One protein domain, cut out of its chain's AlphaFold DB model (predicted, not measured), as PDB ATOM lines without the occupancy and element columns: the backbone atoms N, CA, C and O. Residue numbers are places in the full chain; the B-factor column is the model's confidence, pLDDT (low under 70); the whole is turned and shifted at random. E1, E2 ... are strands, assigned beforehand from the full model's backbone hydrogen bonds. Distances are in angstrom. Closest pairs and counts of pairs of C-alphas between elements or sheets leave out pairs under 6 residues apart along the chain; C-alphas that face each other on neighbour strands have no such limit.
ATOM      1  N   GLN A  46     211.379 176.057 191.972       84.81
ATOM      2  CA  GLN A  46     210.436 175.021 192.372       84.81
ATOM      3  C   GLN A  46     210.582 174.737 193.873       84.81
ATOM      4  O   GLN A  46     211.695 174.538 194.361       84.81
ATOM      5  N   ARG A  47     209.470 174.708 194.616       84.06
ATOM      6  CA  ARG A  47     209.440 174.329 196.037       84.06
ATOM      7  C   ARG A  47     208.519 173.136 196.244       84.06
ATOM      8  O   ARG A  47     207.339 173.194 195.913       84.06
ATOM      9  N   ILE A  48     209.059 172.076 196.835       86.19
ATOM     10  CA  ILE A  48     208.261 170.974 197.374       86.19
ATOM     11  C   ILE A  48     207.643 171.475 198.684       86.19
ATOM     12  O   ILE A  48     208.367 171.917 199.576       86.19
ATOM     13  N   ILE A  49     206.316 171.443 198.775       86.44
ATOM     14  CA  ILE A  49     205.552 171.810 199.976       86.44
ATOM     15  C   ILE A  49     205.262 170.562 200.814       86.44
ATOM     16  O   ILE A  49     205.305 170.611 202.041       86.44
ATOM     17  N   GLN A  50     205.022 169.427 200.153       83.00
ATOM     18  CA  GLN A  50     204.709 168.157 200.803       83.00
ATOM     19  C   GLN A  50     205.286 166.979 200.005       83.00
ATOM     20  O   GLN A  50     205.362 167.028 198.778       83.00
ATOM     21  N   GLY A  51     205.674 165.904 200.700       83.00
ATOM     22  CA  GLY A  51     206.268 164.707 200.095       83.00
ATOM     23  C   GLY A  51     207.741 164.873 199.698       83.00
ATOM     24  O   GLY A  51     208.415 165.800 200.138       83.00
ATOM     25  N   ASN A  52     208.246 163.953 198.870       81.50
ATOM     26  CA  ASN A  52     209.643 163.935 198.404       81.50
ATOM     27  C   ASN A  52     209.766 164.299 196.907       81.50
ATOM     28  O   ASN A  52     210.650 163.816 196.207       81.50
ATOM     29  N   GLY A  53     208.807 165.061 196.374       81.38
ATOM     30  CA  GLY A  53     208.776 165.499 194.972       81.38
ATOM     31  C   GLY A  53     208.469 164.416 193.925       81.38
ATOM     32  O   GLY A  53     208.245 164.760 192.771       81.38
ATOM     33  N   THR A  54     208.426 163.131 194.298       81.94
ATOM     34  CA  THR A  54     208.145 161.999 193.385       81.94
ATOM     35  C   THR A  54     207.091 161.018 193.905       81.94
ATOM     36  O   THR A  54     206.485 160.289 193.126       81.94
ATOM     37  N   THR A  55     206.829 160.970 195.212       86.69
ATOM     38  CA  THR A  55     205.826 160.062 195.794       86.69
ATOM     39  C   THR A  55     204.406 160.562 195.538       86.69
ATOM     40  O   THR A  55     204.176 161.772 195.544       86.69
ATOM     41  N   VAL A  56     203.433 159.656 195.389       86.44
ATOM     42  CA  VAL A  56     202.001 160.021 195.405       86.44
ATOM     43  C   VAL A  56     201.678 160.801 196.685       86.44
ATOM     44  O   VAL A  56     202.179 160.472 197.759       86.44
ATOM     45  N   GLY A  57     200.899 161.876 196.553       83.06
ATOM     46  CA  GLY A  57     200.668 162.859 197.614       83.06
ATOM     47  C   GLY A  57     201.766 163.924 197.757       83.06
ATOM     48  O   GLY A  57     201.684 164.740 198.671       83.06
ATOM     49  N   SER A  58     202.784 163.951 196.886       88.06
ATOM     50  CA  SER A  58     203.710 165.093 196.823       88.06
ATOM     51  C   SER A  58     203.013 166.320 196.238       88.06
ATOM     52  O   SER A  58     202.318 166.203 195.227       88.06
ATOM     53  N   VAL A  59     203.254 167.485 196.838       88.25
ATOM     54  CA  VAL A  59     202.708 168.783 196.418       88.25
ATOM     55  C   VAL A  59     203.858 169.747 196.143       88.25
ATOM     56  O   VAL A  59     204.780 169.872 196.956       88.25
ATOM     57  N   ILE A  60     203.821 170.409 194.987       89.19
ATOM     58  CA  ILE A  60     204.880 171.290 194.485       89.19
ATOM     59  C   ILE A  60     204.285 172.633 194.049       89.19
ATOM     60  O   ILE A  60     203.297 172.676 193.321       89.19
ATOM     61  N   SER A  61     204.931 173.733 194.431       87.31
ATOM     62  CA  SER A  61     204.576 175.091 194.008       87.31
ATOM     63  C   SER A  61     205.749 175.793 193.313       87.31
ATOM     64  O   SER A  61     206.920 175.450 193.517       87.31
ATOM     65  N   LEU A  62     205.432 176.770 192.463       87.69
ATOM     66  CA  LEU A  62     206.384 177.518 191.645       87.69
ATOM     67  C   LEU A  62     206.567 178.935 192.200       87.69
ATOM     68  O   LEU A  62     205.711 179.801 192.045       87.69
ATOM     69  N   GLN A  63     207.711 179.210 192.821       87.69
ATOM     70  CA  GLN A  63     208.032 180.537 193.333       87.69
ATOM     71  C   GLN A  63     208.618 181.416 192.220       87.69
ATOM     72  O   GLN A  63     209.798 181.306 191.872       87.69
ATOM     73  N   CYS A  64     207.798 182.315 191.678       86.62
ATOM     74  CA  CYS A  64     208.204 183.275 190.650       86.62
ATOM     75  C   CYS A  64     209.164 184.362 191.189       86.62
ATOM     76  O   CYS A  64     209.107 184.698 192.379       86.62
ATOM     77  N   PRO A  65     210.046 184.927 190.334       81.69
ATOM     78  CA  PRO A  65     210.945 186.024 190.699       81.69
ATOM     79  C   PRO A  65     210.199 187.368 190.764       81.69
ATOM     80  O   PRO A  65     209.170 187.537 190.118       81.69
ATOM     81  N   ALA A  66     210.768 188.365 191.451       72.94
ATOM     82  CA  ALA A  66     210.135 189.644 191.835       72.94
ATOM     83  C   ALA A  66     209.632 190.591 190.708       72.94
ATOM     84  O   ALA A  66     209.279 191.735 190.980       72.94
ATOM     85  N   LYS A  67     209.594 190.146 189.446       71.31
ATOM     86  CA  LYS A  67     208.937 190.836 188.315       71.31
ATOM     87  C   LYS A  67     207.799 190.019 187.682       71.31
ATOM     88  O   LYS A  67     207.267 190.418 186.650       71.31
ATOM     89  N   HIS A  68     207.459 188.866 188.255       81.75
ATOM     90  CA  HIS A  68     206.485 187.921 187.717       81.75
ATOM     91  C   HIS A  68     205.512 187.459 188.807       81.75
ATOM     92  O   HIS A  68     205.909 187.185 189.939       81.75
ATOM     93  N   LYS A  69     204.238 187.341 188.438       82.81
ATOM     94  CA  LYS A  69     203.148 186.809 189.259       82.81
ATOM     95  C   LYS A  69     203.012 185.309 188.998       82.81
ATOM     96  O   LYS A  69     203.102 184.880 187.848       82.81
ATOM     97  N   LEU A  70     202.784 184.530 190.051       83.75
ATOM     98  CA  LEU A  70     202.367 183.136 189.915       83.75
ATOM     99  C   LEU A  70     200.912 183.095 189.438       83.75
ATOM    100  O   LEU A  70     200.053 183.758 190.021       83.75
ATOM    101  N   VAL A  71     200.647 182.314 188.395       82.56
ATOM    102  CA  VAL A  71     199.303 182.025 187.886       82.56
ATOM    103  C   VAL A  71     199.128 180.509 187.837       82.56
ATOM    104  O   VAL A  71     200.037 179.796 187.411       82.56
ATOM    105  N   GLY A  72     197.975 180.026 188.301       82.38
ATOM    106  CA  GLY A  72     197.663 178.599 188.414       82.38
ATOM    107  C   GLY A  72     197.561 178.102 189.860       82.38
ATOM    108  O   GLY A  72     197.394 178.894 190.788       82.38
ATOM    109  N   SER A  73     197.628 176.782 190.040       79.44
ATOM    110  CA  SER A  73     197.507 176.081 191.324       79.44
ATOM    111  C   SER A  73     198.810 175.393 191.732       79.44
ATOM    112  O   SER A  73     199.754 175.272 190.953       79.44
ATOM    113  N   GLU A  74     198.861 174.860 192.948       86.56
ATOM    114  CA  GLU A  74     199.895 173.887 193.304       86.56
ATOM    115  C   GLU A  74     199.710 172.591 192.493       86.56
ATOM    116  O   GLU A  74     198.599 172.259 192.065       86.56
ATOM    117  N   LEU A  75     200.818 171.895 192.239       86.88
ATOM    118  CA  LEU A  75     200.897 170.677 191.437       86.88
ATOM    119  C   LEU A  75     200.943 169.465 192.360       86.88
ATOM    120  O   LEU A  75     201.846 169.350 193.190       86.88
ATOM    121  N   MET A  76     199.990 168.548 192.205       86.44
ATOM    122  CA  MET A  76     199.845 167.373 193.065       86.44
ATOM    123  C   MET A  76     200.118 166.080 192.298       86.44
ATOM    124  O   MET A  76     199.517 165.839 191.251       86.44
ATOM    125  N   CYS A  77     200.987 165.221 192.832       89.12
ATOM    126  CA  CYS A  77     201.195 163.873 192.307       89.12
ATOM    127  C   CYS A  77     200.062 162.953 192.781       89.12
ATOM    128  O   CYS A  77     199.997 162.609 193.964       89.12
ATOM    129  N   VAL A  78     199.188 162.521 191.872       88.69
ATOM    130  CA  VAL A  78     198.068 161.613 192.171       88.69
ATOM    131  C   VAL A  78     198.212 160.286 191.429       88.69
ATOM    132  O   VAL A  78     198.747 160.226 190.322       88.69
ATOM    133  N   LEU A  79     197.711 159.206 192.028       86.50
ATOM    134  CA  LEU A  79     197.599 157.913 191.355       86.50
ATOM    135  C   LEU A  79     196.329 157.908 190.491       86.50
ATOM    136  O   LEU A  79     195.219 157.843 191.017       86.50
ATOM    137  N   GLY A  80     196.493 158.015 189.173       79.94
ATOM    138  CA  GLY A  80     195.422 157.804 188.200       79.94
ATOM    139  C   GLY A  80     195.186 156.314 187.927       79.94
ATOM    140  O   GLY A  80     195.929 155.455 188.396       79.94
ATOM    141  N   ALA A  81     194.159 156.003 187.131       77.19
ATOM    142  CA  ALA A  81     193.699 154.625 186.910       77.19
ATOM    143  C   ALA A  81     194.767 153.670 186.331       77.19
ATOM    144  O   ALA A  81     194.748 152.485 186.649       77.19
ATOM    145  N   ASN A  82     195.692 154.183 185.510       79.12
ATOM    146  CA  ASN A  82     196.734 153.394 184.832       79.12
ATOM    147  C   ASN A  82     198.173 153.849 185.159       79.12
ATOM    148  O   ASN A  82     199.131 153.157 184.814       79.12
ATOM    149  N   SER A  83     198.346 155.025 185.768       78.69
ATOM    150  CA  SER A  83     199.650 155.641 186.032       78.69
ATOM    151  C   SER A  83     199.544 156.771 187.059       78.69
ATOM    152  O   SER A  83     198.486 157.368 187.260       78.69
ATOM    153  N   THR A  84     200.663 157.100 187.698       82.44
ATOM    154  CA  THR A  84     200.814 158.324 188.493       82.44
ATOM    155  C   THR A  84     200.966 159.546 187.588       82.44
ATOM    156  O   THR A  84     201.803 159.533 186.684       82.44
ATOM    157  N   GLN A  85     200.205 160.604 187.856       86.69
ATOM    158  CA  GLN A  85     200.175 161.831 187.059       86.69
ATOM    159  C   GLN A  85     200.225 163.081 187.946       86.69
ATOM    160  O   GLN A  85     199.735 163.074 189.077       86.69
ATOM    161  N   TRP A  86     200.795 164.163 187.418       86.94
ATOM    162  CA  TRP A  86     200.710 165.489 188.026       86.94
ATOM    163  C   TRP A  86     199.377 166.143 187.650       86.94
ATOM    164  O   TRP A  86     198.991 166.127 186.483       86.94
ATOM    165  N   VAL A  87     198.673 166.702 188.635       87.25
ATOM    166  CA  VAL A  87     197.403 167.424 188.461       87.25
ATOM    167  C   VAL A  87     197.550 168.858 188.961       87.25
ATOM    168  O   VAL A  87     198.157 169.095 190.006       87.25
ATOM    169  N   GLY A  88     196.970 169.791 188.205       84.38
ATOM    170  CA  GLY A  88     197.164 171.233 188.338       84.38
ATOM    171  C   GLY A  88     198.002 171.791 187.185       84.38
ATOM    172  O   GLY A  88     198.549 171.043 186.377       84.38
ATOM    173  N   GLU A  89     198.119 173.111 187.130       81.88
ATOM    174  CA  GLU A  89     199.006 173.838 186.218       81.88
ATOM    175  C   GLU A  89     199.529 175.067 186.962       81.88
ATOM    176  O   GLU A  89     198.757 175.708 187.675       81.88
ATOM    177  N   ASN A  90     200.809 175.418 186.807       86.12
ATOM    178  CA  ASN A  90     201.305 176.731 187.206       86.12
ATOM    179  C   ASN A  90     202.401 177.273 186.287       86.12
ATOM    180  O   ASN A  90     203.209 176.533 185.728       86.12
ATOM    181  N   TYR A  91     202.406 178.595 186.134       84.25
ATOM    182  CA  TYR A  91     203.369 179.333 185.329       84.25
ATOM    183  C   TYR A  91     203.561 180.759 185.864       84.25
ATOM    184  O   TYR A  91     202.714 181.318 186.564       84.25
ATOM    185  N   CYS A  92     204.704 181.361 185.535       84.75
ATOM    186  CA  CYS A  92     205.033 182.731 185.918       84.75
ATOM    187  C   CYS A  92     204.688 183.706 184.787       84.75
ATOM    188  O   CYS A  92     205.379 183.736 183.770       84.75
ATOM    189  N   THR A  93     203.671 184.549 184.968       80.69
ATOM    190  CA  THR A  93     203.383 185.660 184.041       80.69
ATOM    191  C   THR A  93     204.162 186.910 184.445       80.69
ATOM    192  O   THR A  93     204.248 187.181 185.645       80.69
ATOM    193  N   PRO A  94     204.688 187.725 183.514       77.69
ATOM    194  CA  PRO A  94     205.260 189.023 183.866       77.69
ATOM    195  C   PRO A  94     204.197 189.914 184.527       77.69
ATOM    196  O   PRO A  94     203.037 189.913 184.114       77.69
ATOM    197  N   LEU A  95     204.584 190.673 185.554       68.94
ATOM    198  CA  LEU A  95     203.709 191.690 186.144       68.94
ATOM    199  C   LEU A  95     203.416 192.765 185.092       68.94
ATOM    200  O   LEU A  95     204.341 193.307 184.481       68.94
ATOM    201  N   SER A  96     202.136 193.072 184.871       65.12
ATOM    202  CA  SER A  96     201.768 194.115 183.914       65.12
ATOM    203  C   SER A  96     202.161 195.490 184.477       65.12
ATOM    204  O   SER A  96     201.883 195.764 185.645       65.12
ATOM    205  N   PRO A  97     202.753 196.398 183.680       59.00
ATOM    206  CA  PRO A  97     203.116 197.736 184.155       59.00
ATOM    207  C   PRO A  97     201.902 198.662 184.380       59.00
ATOM    208  O   PRO A  97     202.080 199.842 184.667       59.00
ATOM    209  N   TYR A  98     200.672 198.158 184.219       53.44
ATOM    210  CA  TYR A  98     199.446 198.959 184.185       53.44
ATOM    211  C   TYR A  98     198.744 199.080 185.548       53.44
ATOM    212  O   TYR A  98     198.178 200.133 185.840       53.44
TER     213      TYR A  98
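This is residues 46 to 98 of the 579 residues of an uncharacterized protein of Etheostoma spectabile (orangethroat darter) (UniProt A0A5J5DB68). Look for a long, thin, twisted hairpin of two arms, one made by E3 running on into E4 and the other by E5 running on into E6, with the shorter hairpin of E1 and E2 side by side with part of its length. E2 joins the two by pairing with E4. The 53 printed residues hold no named helix and six named strands, E1 to E6 in chain order, in two antiparallel sheets: E1 - E2 - E4 - E5 and E3 - E6. The class is all strand; the whole is loose, with a radius of gyration of the C-alphas of 13.3 A, and a rod of 45 by 20 by 9 A.

Find C-alpha 46 at (210.436, 175.021, 192.372), where E1 begins; it runs over residues 46 to 50, 12.3 A. After a short link, E2 takes residues 59 to 63, 13.3 A. E3 follows at residues 68 to 72, 12.9 A. Two residues on, look for C-alpha 75 at (200.897, 170.677, 191.437), where E4 begins; it takes residues 75 to 79, 13.2 A. E5 is residues 84 to 87, 9.7 A, and E6 residues 90 to 94, 13.3 A, ending with C-alpha 94 at (205.260, 189.023, 183.866).

Begin in the sheet of four at its edge strand E1, which forms a hairpin with E2, antiparallel at 148 degrees; look there for N 47 and O 61, 2.9 A apart. E2 and E4, both inner strands, are antiparallel at 161 degrees, with N 75 and O 60 at 2.8 A. The pairing of E4 is staggered: residues 75 to 76 pair with E2, residues 76 to 79 with E5. E4 and E5 form a hairpin, antiparallel at 148 degrees, with N 78 and O 85 at 2.9 A; E5 is the other edge strand. From edge to edge the strands' lines turn by 69 degrees. E3 runs on into E4 at 27 degrees and E5 into E6 at 35 degrees, each across a break of 2 residues. In the second sheet E3 and E6 are antiparallel at 149 degrees, with N 69 and O 93 at 2.8 A. Between the sheets, the closest C-alphas of E2 and E6 are those of Leu 62 and Asn 90, 6.8 A apart. E1 and E6, for instance, are apart.

The two C-alphas farthest apart are those of Asn 82 and Tyr 98, at 45.7 A. The printed part has no cut. The link from E1 to E2 is short, the other four are tight, and no link is long. The mean pLDDT of the printed part is 82.1, and you will find values under 70 at residues 95 to 98.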